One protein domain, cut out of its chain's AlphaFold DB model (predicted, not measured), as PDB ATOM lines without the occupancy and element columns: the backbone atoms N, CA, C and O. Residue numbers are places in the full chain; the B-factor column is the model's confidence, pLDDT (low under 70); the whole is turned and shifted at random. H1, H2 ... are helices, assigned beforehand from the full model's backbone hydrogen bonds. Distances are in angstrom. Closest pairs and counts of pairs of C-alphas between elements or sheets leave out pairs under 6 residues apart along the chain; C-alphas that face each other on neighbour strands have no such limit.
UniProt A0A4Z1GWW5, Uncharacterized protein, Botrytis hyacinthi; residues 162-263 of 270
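What this domain is: This is residues 162 to 263 of the 270 residues of an uncharacterized protein of Botrytis hyacinthi (UniProt A0A4Z1GWW5). A helical hairpin, with H1 in the core and the longer H2 running back beside it, has three shorter helices packed on it: H3 and H4 on H1, and H5 on H2. The last helix, H6, lies at one end of the longest axis and meets the last residue of H1 at a large angle. The printed part has 102 residues with six named helices, H1 to H6 in order along the chain, and no named strand; the class is all helix. The whole is compact, with a radius of gyration of the C-alphas of 13.3 A, and the C-alphas span 41 by 27 by 23 A.

How they stand to each other: H1, residues 162 to 175, is the hub, touching four other helices. It forms a helical hairpin with H2, residues 181 to 201: they touch, the closest C-alphas being those of Phe 173 and Met 185, 5.1 A apart, and run opposite ways at a shallow tilt of 23 degrees. With residues 166 to 171 alone, H1 touches H3, residues 212 to 215; the closest C-alphas are those of Ala 170 and Val 214, 5.5 A apart. With residues 170 to 174 alone it touches H4, residues 217 to 226, about perpendicular at 86 degrees, the closest C-alphas, Leu 174 and Phe 219, being 6.4 A apart. H5, residues 230 to 236, touches H4 at a steep tilt of 64 degrees, opposite ways; the closest C-alphas, Cys 224 and Glu 231, are 5.6 A apart. H5 also touches residues 193 to 200 of H2, the same way at a shallow tilt of 27 degrees, with the C-alphas of Leu 196 and Asp 233 closest at 6.3 A. H6, residues 247 to 263, only just touches H1, with 3 pairs of C-alphas within 8 A; the closest are those of Ser 175 and Met 257, 6.0 A apart. H1 and H5 are apart, as are H2 and H6. Every O i to N i+4 pair is within hydrogen-bond range in H1, H2, H4, H5 and H6, while H3 is too short for such a pair.

Where its parts are: H1 begins at C-alpha 162, (-5.532, -31.322, 0.573), and is 19.8 A long from first to last C-alpha. H2 is 30.1 A long and ends at C-alpha 201, (-16.754, -27.590, 6.157). H3 is 5.6 A long, H4 14.2 A and H5 9.7 A. H6, 24.6 A long, ends at C-alpha 263, (21.404, -28.816, 6.725).

The domain as a whole: The two C-alphas farthest apart, those of Asn 203 and Arg 262, are 41.0 A apart. The printed part has no cut, and no link is long. Mean pLDDT of the printed part is 90.3, and that of H6 is 74; residues 260 and 263 are under 70.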
ATOM      1  N   LEU A 162      -5.339 -31.624  -0.848       94.25
ATOM      2  CA  LEU A 162      -5.532 -31.322   0.573       94.25
ATOM      3  C   LEU A 162      -5.092 -32.464   1.504       94.25
ATOM      4  O   LEU A 162      -4.520 -32.203   2.561       94.25
ATOM      5  N   ASP A 163      -5.340 -33.715   1.120       93.44
ATOM      6  CA  ASP A 163      -4.907 -34.919   1.838       93.44
ATOM      7  C   ASP A 163      -3.377 -35.010   1.939       93.44
ATOM      8  O   ASP A 163      -2.829 -35.248   3.021       93.44
ATOM      9  N   PHE A 164      -2.679 -34.707   0.842       93.06
ATOM     10  CA  PHE A 164      -1.230 -34.588   0.824       93.06
ATOM     11  C   PHE A 164      -0.739 -33.443   1.709       93.06
ATOM     12  O   PHE A 164       0.190 -33.624   2.496       93.06
ATOM     13  N   LEU A 165      -1.359 -32.261   1.616       95.25
ATOM     14  CA  LEU A 165      -0.984 -31.112   2.441       95.25
ATOM     15  C   LEU A 165      -1.122 -31.438   3.934       95.25
ATOM     16  O   LEU A 165      -0.189 -31.178   4.694       95.25
ATOM     17  N   LEU A 166      -2.215 -32.090   4.342       96.81
ATOM     18  CA  LEU A 166      -2.416 -32.546   5.720       96.81
ATOM     19  C   LEU A 166      -1.325 -33.525   6.157       96.81
ATOM     20  O   LEU A 166      -0.715 -33.348   7.212       96.81
ATOM     21  N   ASN A 167      -1.027 -34.516   5.319       95.44
ATOM     22  CA  ASN A 167       0.018 -35.498   5.582       95.44
ATOM     23  C   ASN A 167       1.412 -34.868   5.697       95.44
ATOM     24  O   ASN A 167       2.169 -35.189   6.612       95.44
ATOM     25  N   SER A 168       1.735 -33.921   4.813       95.31
ATOM     26  CA  SER A 168       3.008 -33.195   4.825       95.31
ATOM     27  C   SER A 168       3.198 -32.369   6.098       95.31
ATOM     28  O   SER A 168       4.313 -32.268   6.620       95.31
ATOM     29  N   LYS A 169       2.104 -31.828   6.649       96.38
ATOM     30  CA  LYS A 169       2.117 -31.080   7.907       96.38
ATOM     31  C   LYS A 169       2.225 -31.978   9.126       96.38
ATOM     32  O   LYS A 169       3.025 -31.667  10.003       96.38
ATOM     33  N   ALA A 170       1.520 -33.108   9.150       96.38
ATOM     34  CA  ALA A 170       1.678 -34.110  10.205       96.38
ATOM     35  C   ALA A 170       3.128 -34.618  10.287       96.38
ATOM     36  O   ALA A 170       3.729 -34.670  11.361       96.38
ATOM     37  N   TYR A 171       3.730 -34.888   9.130       94.88
ATOM     38  CA  TYR A 171       5.139 -35.242   9.042       94.88
ATOM     39  C   TYR A 171       6.065 -34.124   9.537       94.88
ATOM     40  O   TYR A 171       6.933 -34.377  10.370       94.88
ATOM     41  N   SER A 172       5.866 -32.889   9.059       94.19
ATOM     42  CA  SER A 172       6.678 -31.732   9.460       94.19
ATOM     43  C   SER A 172       6.615 -31.492  10.968       94.19
ATOM     44  O   SER A 172       7.652 -31.288  11.596       94.19
ATOM     45  N   PHE A 173       5.424 -31.606  11.564       95.81
ATOM     46  CA  PHE A 173       5.202 -31.478  13.003       95.81
ATOM     47  C   PHE A 173       6.061 -32.465  13.809       95.81
ATOM     48  O   PHE A 173       6.677 -32.082  14.802       95.81
ATOM     49  N   LEU A 174       6.162 -33.719  13.354       92.62
ATOM     50  CA  LEU A 174       7.000 -34.737  13.992       92.62
ATOM     51  C   LEU A 174       8.503 -34.561  13.737       92.62
ATOM     52  O   LEU A 174       9.311 -34.983  14.565       92.62
ATOM     53  N   SER A 175       8.888 -34.007  12.587       90.31
ATOM     54  CA  SER A 175      10.280 -33.975  12.126       90.31
ATOM     55  C   SER A 175      11.015 -32.664  12.420       90.31
ATOM     56  O   SER A 175      12.222 -32.589  12.185       90.31
ATOM     57  N   ARG A 176      10.346 -31.637  12.977       90.44
ATOM     58  CA  ARG A 176      11.004 -30.367  13.336       90.44
ATOM     59  C   ARG A 176      12.180 -30.575  14.296       90.44
ATOM     60  O   ARG A 176      12.060 -31.170  15.369       90.44
ATOM     61  N   VAL A 177      13.308 -29.975  13.925       87.75
ATOM     62  CA  VAL A 177      14.560 -29.908  14.687       87.75
ATOM     63  C   VAL A 177      15.115 -28.481  14.654       87.75
ATOM     64  O   VAL A 177      14.672 -27.660  13.851       87.75
ATOM     65  N   GLY A 178      16.097 -28.191  15.510       89.25
ATOM     66  CA  GLY A 178      16.778 -26.893  15.553       89.25
ATOM     67  C   GLY A 178      16.183 -25.896  16.560       89.25
ATOM     68  O   GLY A 178      15.237 -26.241  17.275       89.25
ATOM     69  N   PRO A 179      16.751 -24.678  16.635       88.44
ATOM     70  CA  PRO A 179      16.399 -23.678  17.650       88.44
ATOM     71  C   PRO A 179      14.932 -23.232  17.559       88.44
ATOM     72  O   PRO A 179      14.261 -23.111  18.579       88.44
ATOM     73  N   ASP A 180      14.386 -23.127  16.345       90.25
ATOM     74  CA  ASP A 180      13.019 -22.628  16.122       90.25
ATOM     75  C   ASP A 180      11.961 -23.741  16.146       90.25
ATOM     76  O   ASP A 180      10.827 -23.547  15.694       90.25
ATOM     77  N   LYS A 181      12.325 -24.942  16.618       91.88
ATOM     78  CA  LYS A 181      11.471 -26.136  16.559       91.88
ATOM     79  C   LYS A 181      10.068 -25.860  17.097       91.88
ATOM     80  O   LYS A 181       9.100 -26.199  16.426       91.88
ATOM     81  N   GLN A 182       9.960 -25.249  18.276       93.75
ATOM     82  CA  GLN A 182       8.667 -25.030  18.932       93.75
ATOM     83  C   GLN A 182       7.762 -24.096  18.124       93.75
ATOM     84  O   GLN A 182       6.598 -24.416  17.891       93.75
ATOM     85  N   GLN A 183       8.312 -22.994  17.606       94.00
ATOM     86  CA  GLN A 183       7.554 -22.069  16.764       94.00
ATOM     87  C   GLN A 183       7.105 -22.736  15.458       94.00
ATOM     88  O   GLN A 183       5.958 -22.582  15.038       94.00
ATOM     89  N   LYS A 184       7.984 -23.519  14.819       92.94
ATOM     90  CA  LYS A 184       7.649 -24.237  13.580       92.94
ATOM     91  C   LYS A 184       6.602 -25.329  13.813       92.94
ATOM     92  O   LYS A 184       5.688 -25.454  13.004       92.94
ATOM     93  N   MET A 185       6.680 -26.054  14.931       95.25
ATOM     94  CA  MET A 185       5.651 -27.019  15.337       95.25
ATOM     95  C   MET A 185       4.303 -26.337  15.591       95.25
ATOM     96  O   MET A 185       3.281 -26.843  15.137       95.25
ATOM     97  N   ALA A 186       4.289 -25.176  16.251       95.50
ATOM     98  CA  ALA A 186       3.065 -24.402  16.455       95.50
ATOM     99  C   ALA A 186       2.447 -23.946  15.120       95.50
ATOM    100  O   ALA A 186       1.236 -24.060  14.934       95.50
ATOM    101  N   ASN A 187       3.270 -23.501  14.164       95.50
ATOM    102  CA  ASN A 187       2.810 -23.147  12.817       95.50
ATOM    103  C   ASN A 187       2.221 -24.360  12.078       95.50
ATOM    104  O   ASN A 187       1.158 -24.251  11.467       95.50
ATOM    105  N   ASP A 188       2.878 -25.524  12.147       97.25
ATOM    106  CA  ASP A 188       2.361 -26.752  11.535       97.25
ATOM    107  C   ASP A 188       1.049 -27.199  12.195       97.25
ATOM    108  O   ASP A 188       0.135 -27.628  11.497       97.25
ATOM    109  N   ALA A 189       0.904 -27.034  13.511       97.38
ATOM    110  CA  ALA A 189      -0.341 -27.338  14.204       97.38
ATOM    111  C   ALA A 189      -1.496 -26.418  13.792       97.38
ATOM    112  O   ALA A 189      -2.598 -26.904  13.534       97.38
ATOM    113  N   GLN A 190      -1.253 -25.109  13.669       97.38
ATOM    114  CA  GLN A 190      -2.250 -24.171  13.139       97.38
ATOM    115  C   GLN A 190      -2.695 -24.564  11.725       97.38
ATOM    116  O   GLN A 190      -3.888 -24.544  11.422       97.38
ATOM    117  N   ASP A 191      -1.749 -24.970  10.878       98.06
ATOM    118  CA  ASP A 191      -2.029 -25.421   9.517       98.06
ATOM    119  C   ASP A 191      -2.849 -26.723   9.487       98.06
ATOM    120  O   ASP A 191      -3.785 -26.837   8.693       98.06
ATOM    121  N   ILE A 192      -2.544 -27.685  10.367       98.31
ATOM    122  CA  ILE A 192      -3.310 -28.934  10.512       98.31
ATOM    123  C   ILE A 192      -4.741 -28.625  10.951       98.31
ATOM    124  O   ILE A 192      -5.685 -29.084  10.311       98.31
ATOM    125  N   LEU A 193      -4.925 -27.809  11.991       97.81
ATOM    126  CA  LEU A 193      -6.255 -27.434  12.481       97.81
ATOM    127  C   LEU A 193      -7.071 -26.700  11.407       97.81
ATOM    128  O   LEU A 193      -8.259 -26.984  11.231       97.81
ATOM    129  N   PHE A 194      -6.433 -25.806  10.646       98.06
ATOM    130  CA  PHE A 194      -7.055 -25.159   9.493       98.06
ATOM    131  C   PHE A 194      -7.529 -26.187   8.454       98.06
ATOM    132  O   PHE A 194      -8.682 -26.128   8.023       98.06
ATOM    133  N   LEU A 195      -6.669 -27.136   8.071       98.12
ATOM    134  CA  LEU A 195      -6.997 -28.168   7.084       98.12
ATOM    135  C   LEU A 195      -8.163 -29.043   7.543       98.12
ATOM    136  O   LEU A 195      -9.090 -29.262   6.764       98.12
ATOM    137  N   LEU A 196      -8.166 -29.480   8.806       97.31
ATOM    138  CA  LEU A 196      -9.265 -30.262   9.376       97.31
ATOM    139  C   LEU A 196     -10.589 -29.491   9.317       97.31
ATOM    140  O   LEU A 196     -11.595 -30.014   8.833       97.31
ATOM    141  N   GLY A 197     -10.584 -28.225   9.743       96.69
ATOM    142  CA  GLY A 197     -11.761 -27.360   9.678       96.69
ATOM    143  C   GLY A 197     -12.253 -27.134   8.245       96.69
ATOM    144  O   GLY A 197     -13.451 -27.243   7.975       96.69
ATOM    145  N   TYR A 198     -11.334 -26.868   7.312       97.56
ATOM    146  CA  TYR A 198     -11.649 -26.650   5.902       97.56
ATOM    147  C   TYR A 198     -12.240 -27.905   5.249       97.56
ATOM    148  O   TYR A 198     -13.298 -27.831   4.623       97.56
ATOM    149  N   MET A 199     -11.591 -29.060   5.409       97.00
ATOM    150  CA  MET A 199     -12.044 -30.326   4.829       97.00
ATOM    151  C   MET A 199     -13.434 -30.709   5.341       97.00
ATOM    152  O   MET A 199     -14.301 -31.056   4.540       97.00
ATOM    153  N   LYS A 200     -13.677 -30.572   6.653       95.56
ATOM    154  CA  LYS A 200     -14.991 -30.830   7.256       95.56
ATOM    155  C   LYS A 200     -16.064 -29.904   6.694       95.56
ATOM    156  O   LYS A 200     -17.109 -30.375   6.257       95.56
ATOM    157  N   LYS A 201     -15.801 -28.592   6.664       96.56
ATOM    158  CA  LYS A 201     -16.754 -27.590   6.157       96.56
ATOM    159  C   LYS A 201     -17.158 -27.853   4.702       96.56
ATOM    160  O   LYS A 201     -18.289 -27.563   4.328       96.56
ATOM    161  N   ASN A 202     -16.242 -28.382   3.895       96.56
ATOM    162  CA  ASN A 202     -16.460 -28.630   2.470       96.56
ATOM    163  C   ASN A 202     -16.818 -30.094   2.146       96.56
ATOM    164  O   ASN A 202     -16.820 -30.459   0.974       96.56
ATOM    165  N   ASN A 203     -17.116 -30.935   3.148       94.31
ATOM    166  CA  ASN A 203     -17.418 -32.366   2.974       94.31
ATOM    167  C   ASN A 203     -16.369 -33.113   2.125       94.31
ATOM    168  O   ASN A 203     -16.699 -33.959   1.290       94.31
ATOM    169  N   TYR A 204     -15.093 -32.769   2.308       94.69
ATOM    170  CA  TYR A 204     -14.002 -33.325   1.519       94.69
ATOM    171  C   TYR A 204     -13.809 -34.817   1.822       94.69
ATOM    172  O   TYR A 204     -13.651 -35.211   2.979       94.69
ATOM    173  N   LYS A 205     -13.785 -35.653   0.775       92.00
ATOM    174  CA  LYS A 205     -13.503 -37.090   0.889       92.00
ATOM    175  C   LYS A 205     -12.005 -37.331   0.767       92.00
ATOM    176  O   LYS A 205     -11.438 -37.198  -0.312       92.00
ATOM    177  N   LEU A 206     -11.390 -37.687   1.885       90.75
ATOM    178  CA  LEU A 206      -9.952 -37.879   1.990       90.75
ATOM    179  C   LEU A 206      -9.531 -39.265   1.471       90.75
ATOM    180  O   LEU A 206     -10.143 -40.274   1.830       90.75
ATOM    181  N   ASP A 207      -8.463 -39.331   0.668       86.88
ATOM    182  CA  ASP A 207      -7.824 -40.603   0.321       86.88
ATOM    183  C   ASP A 207      -6.838 -41.005   1.420       86.88
ATOM    184  O   ASP A 207      -5.716 -40.503   1.511       86.88
ATOM    185  N   LYS A 208      -7.255 -41.944   2.273       83.94
ATOM    186  CA  LYS A 208      -6.476 -42.373   3.446       83.94
ATOM    187  C   LYS A 208      -5.079 -42.878   3.082       83.94
ATOM    188  O   LYS A 208      -4.176 -42.796   3.913       83.94
ATOM    189  N   ARG A 209      -4.878 -43.357   1.848       82.62
ATOM    190  CA  ARG A 209      -3.570 -43.822   1.356       82.62
ATOM    191  C   ARG A 209      -2.531 -42.702   1.338       82.62
ATOM    192  O   ARG A 209      -1.344 -42.980   1.473       82.62
ATOM    193  N   HIS A 210      -2.966 -41.449   1.232       85.19
ATOM    194  CA  HIS A 210      -2.089 -40.282   1.262       85.19
ATOM    195  C   HIS A 210      -1.854 -39.726   2.669       85.19
ATOM    196  O   HIS A 210      -1.083 -38.786   2.804       85.19
ATOM    197  N   CYS A 211      -2.452 -40.295   3.723       90.75
ATOM    198  CA  CYS A 211      -2.408 -39.757   5.088       90.75
ATOM    199  C   CYS A 211      -1.625 -40.620   6.086       90.75
ATOM    200  O   CYS A 211      -1.920 -40.615   7.280       90.75
ATOM    201  N   ARG A 212      -0.592 -41.323   5.607       92.06
ATOM    202  CA  ARG A 212       0.269 -42.208   6.411       92.06
ATOM    203  C   ARG A 212       0.791 -41.573   7.708       92.06
ATOM    204  O   ARG A 212       0.810 -42.233   8.736       92.06
ATOM    205  N   TRP A 213       1.231 -40.318   7.669       94.38
ATOM    206  CA  TRP A 213       1.757 -39.610   8.843       94.38
ATOM    207  C   TRP A 213       0.667 -39.065   9.753       94.38
ATOM    208  O   TRP A 213       0.925 -38.827  10.925       94.38
ATOM    209  N   VAL A 214      -0.539 -38.866   9.223       94.69
ATOM    210  CA  VAL A 214      -1.685 -38.405  10.012       94.69
ATOM    211  C   VAL A 214      -2.208 -39.532  10.890       94.69
ATOM    212  O   VAL A 214      -2.597 -39.280  12.020       94.69
ATOM    213  N   VAL A 215      -2.216 -40.768  10.385       93.75
ATOM    214  CA  VAL A 215      -2.669 -41.948  11.142       93.75
ATOM    215  C   VAL A 215      -1.580 -42.548  12.030       93.75
ATOM    216  O   VAL A 215      -1.890 -43.365  12.893       93.75
ATOM    217  N   ASP A 216      -0.328 -42.113  11.864       94.56
ATOM    218  CA  ASP A 216       0.802 -42.575  12.665       94.56
ATOM    219  C   ASP A 216       0.525 -42.412  14.167       94.56
ATOM    220  O   ASP A 216       0.094 -41.353  14.634       94.56
ATOM    221  N   TYR A 217       0.802 -43.472  14.929       93.75
ATOM    222  CA  TYR A 217       0.540 -43.510  16.365       93.75
ATOM    223  C   TYR A 217       1.211 -42.357  17.122       93.75
ATOM    224  O   TYR A 217       0.559 -41.723  17.957       93.75
ATOM    225  N   ASP A 218       2.494 -42.085  16.844       93.56
ATOM    226  CA  ASP A 218       3.274 -41.093  17.587       93.56
ATOM    227  C   ASP A 218       2.753 -39.678  17.275       93.56
ATOM    228  O   ASP A 218       2.598 -38.866  18.191       93.56
ATOM    229  N   PHE A 219       2.433 -39.391  16.004       95.94
ATOM    230  CA  PHE A 219       1.794 -38.127  15.615       95.94
ATOM    231  C   PHE A 219       0.445 -37.957  16.306       95.94
ATOM    232  O   PHE A 219       0.233 -36.963  16.999       95.94
ATOM    233  N   TRP A 220      -0.458 -38.922  16.130       96.44
ATOM    234  CA  TRP A 220      -1.832 -38.799  16.601       96.44
ATOM    235  C   TRP A 220      -1.888 -38.643  18.116       96.44
ATOM    236  O   TRP A 220      -2.594 -37.767  18.612       96.44
ATOM    237  N   ALA A 221      -1.131 -39.463  18.855       94.56
ATOM    238  CA  ALA A 221      -1.103 -39.412  20.313       94.56
ATOM    239  C   ALA A 221      -0.595 -38.053  20.815       94.56
ATOM    240  O   ALA A 221      -1.244 -37.427  21.650       94.56
ATOM    241  N   LEU A 222       0.529 -37.569  20.273       95.19
ATOM    242  CA  LEU A 222       1.103 -36.283  20.668       95.19
ATOM    243  C   LEU A 222       0.187 -35.107  20.298       95.19
ATOM    244  O   LEU A 222      -0.042 -34.206  21.109       95.19
ATOM    245  N   PHE A 223      -0.340 -35.113  19.075       97.44
ATOM    246  CA  PHE A 223      -1.169 -34.029  18.565       97.44
ATOM    247  C   PHE A 223      -2.500 -33.944  19.316       97.44
ATOM    248  O   PHE A 223      -2.863 -32.870  19.789       97.44
ATOM    249  N   CYS A 224      -3.201 -35.064  19.504       96.69
ATOM    250  CA  CYS A 224      -4.507 -35.077  20.171       96.69
ATOM    251  C   CYS A 224      -4.409 -34.828  21.682       96.69
ATOM    252  O   CYS A 224      -5.316 -34.222  22.247       96.69
ATOM    253  N   ALA A 225      -3.298 -35.205  22.328       95.44
ATOM    254  CA  ALA A 225      -3.041 -34.825  23.719       95.44
ATOM    255  C   ALA A 225      -2.905 -33.301  23.891       95.44
ATOM    256  O   ALA A 225      -3.287 -32.755  24.924       95.44
ATOM    257  N   THR A 226      -2.381 -32.613  22.872       95.12
ATOM    258  CA  THR A 226      -2.188 -31.154  22.887       95.12
ATOM    259  C   THR A 226      -3.443 -30.402  22.426       95.12
ATOM    260  O   THR A 226      -3.786 -29.357  22.973       95.12
ATOM    261  N   TYR A 227      -4.147 -30.937  21.426       95.88
ATOM    262  CA  TYR A 227      -5.300 -30.315  20.778       95.88
ATOM    263  C   TYR A 227      -6.531 -31.214  20.927       95.88
ATOM    264  O   TYR A 227      -6.852 -32.006  20.044       95.88
ATOM    265  N   SER A 228      -7.244 -31.072  22.045       89.62
ATOM    266  CA  SER A 228      -8.308 -31.996  22.471       89.62
ATOM    267  C   SER A 228      -9.479 -32.154  21.492       89.62
ATOM    268  O   SER A 228     -10.148 -33.184  21.490       89.62
ATOM    269  N   SER A 229      -9.740 -31.174  20.620       91.31
ATOM    270  CA  SER A 229     -10.773 -31.290  19.582       91.31
ATOM    271  C   SER A 229     -10.309 -32.016  18.316       91.31
ATOM    272  O   SER A 229     -11.154 -32.380  17.496       91.31
ATOM    273  N   ALA A 230      -8.999 -32.211  18.130       94.75
ATOM    274  CA  ALA A 230      -8.430 -32.730  16.889       94.75
ATOM    275  C   ALA A 230      -8.827 -34.186  16.627       94.75
ATOM    276  O   ALA A 230      -9.135 -34.529  15.492       94.75
ATOM    277  N   GLU A 231      -8.897 -35.024  17.665       95.75
ATOM    278  CA  GLU A 231      -9.249 -36.442  17.515       95.75
ATOM    279  C   GLU A 231     -10.644 -36.628  16.911       95.75
ATOM    280  O   GLU A 231     -10.828 -37.346  15.925       95.75
ATOM    281  N   ARG A 232     -11.628 -35.892  17.438       95.62
ATOM    282  CA  ARG A 232     -12.985 -35.857  16.881       95.62
ATOM    283  C   ARG A 232     -12.984 -35.385  15.426       95.62
ATOM    284  O   ARG A 232     -13.757 -35.893  14.617       95.62
ATOM    285  N   ASP A 233     -12.139 -34.417  15.094       95.94
ATOM    286  CA  ASP A 233     -12.065 -33.856  13.748       95.94
ATOM    287  C   ASP A 233     -11.409 -34.823  12.753       95.94
ATOM    288  O   ASP A 233     -11.902 -34.956  11.632       95.94
ATOM    289  N   PHE A 234     -10.380 -35.567  13.165       96.44
ATOM    290  CA  PHE A 234      -9.818 -36.652  12.363       96.44
ATOM    291  C   PHE A 234     -10.847 -37.765  12.121       96.44
ATOM    292  O   PHE A 234     -11.022 -38.205  10.982       96.44
ATOM    293  N   HIS A 235     -11.583 -38.181  13.155       95.50
ATOM    294  CA  HIS A 235     -12.646 -39.179  13.013       95.50
ATOM    295  C   HIS A 235     -13.781 -38.714  12.098       95.50
ATOM    296  O   HIS A 235     -14.276 -39.506  11.297       95.50
ATOM    297  N   ALA A 236     -14.151 -37.431  12.145       94.50
ATOM    298  CA  ALA A 236     -15.143 -36.856  11.235       94.50
ATOM    299  C   ALA A 236     -14.708 -36.917   9.757       94.50
ATOM    300  O   ALA A 236     -15.557 -36.963   8.872       94.50
ATOM    301  N   LEU A 237     -13.400 -36.962   9.487       95.31
ATOM    302  CA  LEU A 237     -12.830 -37.177   8.151       95.31
ATOM    303  C   LEU A 237     -12.602 -38.665   7.822       95.31
ATOM    304  O   LEU A 237     -12.013 -38.998   6.794       95.31
ATOM    305  N   GLY A 238     -13.058 -39.574   8.687       94.50
ATOM    306  CA  GLY A 238     -12.923 -41.018   8.519       94.50
ATOM    307  C   GLY A 238     -11.518 -41.556   8.801       94.50
ATOM    308  O   GLY A 238     -11.228 -42.697   8.431       94.50
ATOM    309  N   LEU A 239     -10.640 -40.771   9.425       94.88
ATOM    310  CA  LEU A 239      -9.307 -41.216   9.822       94.88
ATOM    311  C   LEU A 239      -9.348 -41.950  11.164       94.88
ATOM    312  O   LEU A 239     -10.196 -41.691  12.023       94.88
ATOM    313  N   GLN A 240      -8.419 -42.884  11.334       94.00
ATOM    314  CA  GLN A 240      -8.233 -43.652  12.558       94.00
ATOM    315  C   GLN A 240      -6.740 -43.800  12.810       94.00
ATOM    316  O   GLN A 240      -5.983 -44.009  11.864       94.00
ATOM    317  N   ARG A 241      -6.341 -43.688  14.076       94.56
ATOM    318  CA  ARG A 241      -4.964 -43.915  14.506       94.56
ATOM    319  C   ARG A 241      -4.557 -45.372  14.281       94.56
ATOM    320  O   ARG A 241      -5.340 -46.279  14.568       94.56
ATOM    321  N   ASP A 242      -3.309 -45.586  13.890       91.38
ATOM    322  CA  ASP A 242      -2.671 -46.897  13.926       91.38
ATOM    323  C   ASP A 242      -2.685 -47.474  15.353       91.38
ATOM    324  O   ASP A 242      -2.513 -46.768  16.349       91.38
ATOM    325  N   GLN A 243      -2.886 -48.786  15.480       88.69
ATOM    326  CA  GLN A 243      -2.983 -49.431  16.797       88.69
ATOM    327  C   GLN A 243      -1.655 -49.434  17.559       88.69
ATOM    328  O   GLN A 243      -1.642 -49.456  18.787       88.69
ATOM    329  N   THR A 244      -0.540 -49.428  16.830       86.62
ATOM    330  CA  THR A 244       0.810 -49.487  17.391       86.62
ATOM    331  C   THR A 244       1.749 -48.561  16.620       86.62
ATOM    332  O   THR A 244       1.463 -48.210  15.473       86.62
ATOM    333  N   PRO A 245       2.877 -48.149  17.222       86.25
ATOM    334  CA  PRO A 245       3.870 -47.351  16.518       86.25
ATOM    335  C   PRO A 245       4.439 -48.051  15.282       86.25
ATOM    336  O   PRO A 245       4.884 -49.196  15.349       86.25
ATOM    337  N   SER A 246       4.498 -47.327  14.164       78.38
ATOM    338  CA  SER A 246       5.017 -47.847  12.900       78.38
ATOM    339  C   SER A 246       6.548 -47.798  12.851       78.38
ATOM    340  O   SER A 246       7.169 -46.731  12.895       78.38
ATOM    341  N   SER A 247       7.186 -48.963  12.706       74.69
ATOM    342  CA  SER A 247       8.641 -49.068  12.530       74.69
ATOM    343  C   SER A 247       9.120 -48.439  11.214       74.69
ATOM    344  O   SER A 247      10.184 -47.817  11.181       74.69
ATOM    345  N   SER A 248       8.320 -48.521  10.144       72.69
ATOM    346  CA  SER A 248       8.654 -47.966   8.824       72.69
ATOM    347  C   SER A 248       8.590 -46.434   8.794       72.69
ATOM    348  O   SER A 248       9.465 -45.785   8.206       72.69
ATOM    349  N   ASN A 249       7.614 -45.841   9.489       78.69
ATOM    350  CA  ASN A 249       7.542 -44.392   9.671       78.69
ATOM    351  C   ASN A 249       8.707 -43.900  10.529       78.69
ATOM    352  O   ASN A 249       9.372 -42.934  10.163       78.69
ATOM    353  N   ARG A 250       9.032 -44.596  11.625       79.00
ATOM    354  CA  ARG A 250      10.187 -44.237  12.461       79.00
ATOM    355  C   ARG A 250      11.490 -44.246  11.666       79.00
ATOM    356  O   ARG A 250      12.219 -43.260  11.728       79.00
ATOM    357  N   GLY A 251      11.744 -45.290  10.874       71.50
ATOM    358  CA  GLY A 251      12.919 -45.362   9.998       71.50
ATOM    359  C   GLY A 251      12.999 -44.182   9.023       71.50
ATOM    360  O   GLY A 251      14.006 -43.477   8.995       71.50
ATOM    361  N   SER A 252      11.903 -43.901   8.309       76.44
ATOM    362  CA  SER A 252      11.826 -42.771   7.365       76.44
ATOM    363  C   SER A 252      12.064 -41.424   8.062       76.44
ATOM    364  O   SER A 252      12.814 -40.586   7.569       76.44
ATOM    365  N   ARG A 253      11.471 -41.229   9.248       77.56
ATOM    366  CA  ARG A 253      11.632 -40.010  10.052       77.56
ATOM    367  C   ARG A 253      13.078 -39.820  10.496       77.56
ATOM    368  O   ARG A 253      13.585 -38.708  10.416       77.56
ATOM    369  N   HIS A 254      13.737 -40.878  10.967       74.25
ATOM    370  CA  HIS A 254      15.124 -40.800  11.429       74.25
ATOM    371  C   HIS A 254      16.076 -40.376  10.309       74.25
ATOM    372  O   HIS A 254      16.861 -39.450  10.519       74.25
ATOM    373  N   SER A 255      15.952 -40.970   9.118       73.25
ATOM    374  CA  SER A 255      16.763 -40.589   7.954       73.25
ATOM    375  C   SER A 255      16.576 -39.118   7.581       73.25
ATOM    376  O   SER A 255      17.551 -38.388   7.402       73.25
ATOM    377  N   SER A 256      15.334 -38.638   7.534       75.31
ATOM    378  CA  SER A 256      15.067 -37.248   7.164       75.31
ATOM    379  C   SER A 256      15.464 -36.246   8.249       75.31
ATOM    380  O   SER A 256      15.989 -35.178   7.934       75.31
ATOM    381  N   MET A 257      15.302 -36.587   9.532       77.06
ATOM    382  CA  MET A 257      15.791 -35.758  10.639       77.06
ATOM    383  C   MET A 257      17.315 -35.612  10.613       77.06
ATOM    384  O   MET A 257      17.825 -34.531  10.910       77.06
ATOM    385  N   GLU A 258      18.052 -36.663  10.250       70.81
ATOM    386  CA  GLU A 258      19.507 -36.595  10.108       70.81
ATOM    387  C   GLU A 258      19.916 -35.635   8.982       70.81
ATOM    388  O   GLU A 258      20.779 -34.775   9.183       70.81
ATOM    389  N   ILE A 259      19.238 -35.705   7.831       72.25
ATOM    390  CA  ILE A 259      19.443 -34.777   6.709       72.25
ATOM    391  C   ILE A 259      19.145 -33.334   7.138       72.25
ATOM    392  O   ILE A 259      19.954 -32.435   6.895       72.25
ATOM    393  N   MET A 260      18.017 -33.096   7.818       69.94
ATOM    394  CA  MET A 260      17.647 -31.762   8.305       69.94
ATOM    395  C   MET A 260      18.649 -31.221   9.328       69.94
ATOM    396  O   MET A 260      18.990 -30.038   9.285       69.94
ATOM    397  N   ARG A 261      19.169 -32.075  10.218       71.44
ATOM    398  CA  ARG A 261      20.182 -31.684  11.204       71.44
ATOM    399  C   ARG A 261      21.471 -31.238  10.520       71.44
ATOM    400  O   ARG A 261      21.968 -30.159  10.840       71.44
ATOM    401  N   ARG A 262      21.953 -32.000   9.531       70.25
ATOM    402  CA  ARG A 262      23.132 -31.633   8.728       70.25
ATOM    403  C   ARG A 262      22.924 -30.302   7.995       70.25
ATOM    404  O   ARG A 262      23.786 -29.432   8.074       70.25
ATOM    405  N   LYS A 263      21.753 -30.095   7.373       66.50
ATOM    406  CA  LYS A 263      21.404 -28.816   6.725       66.50
ATOM    407  C   LYS A 263      21.420 -27.646   7.716       66.50
ATOM    408  O   LYS A 263      22.069 -26.642   7.441       66.50
TER     409      LYS A 263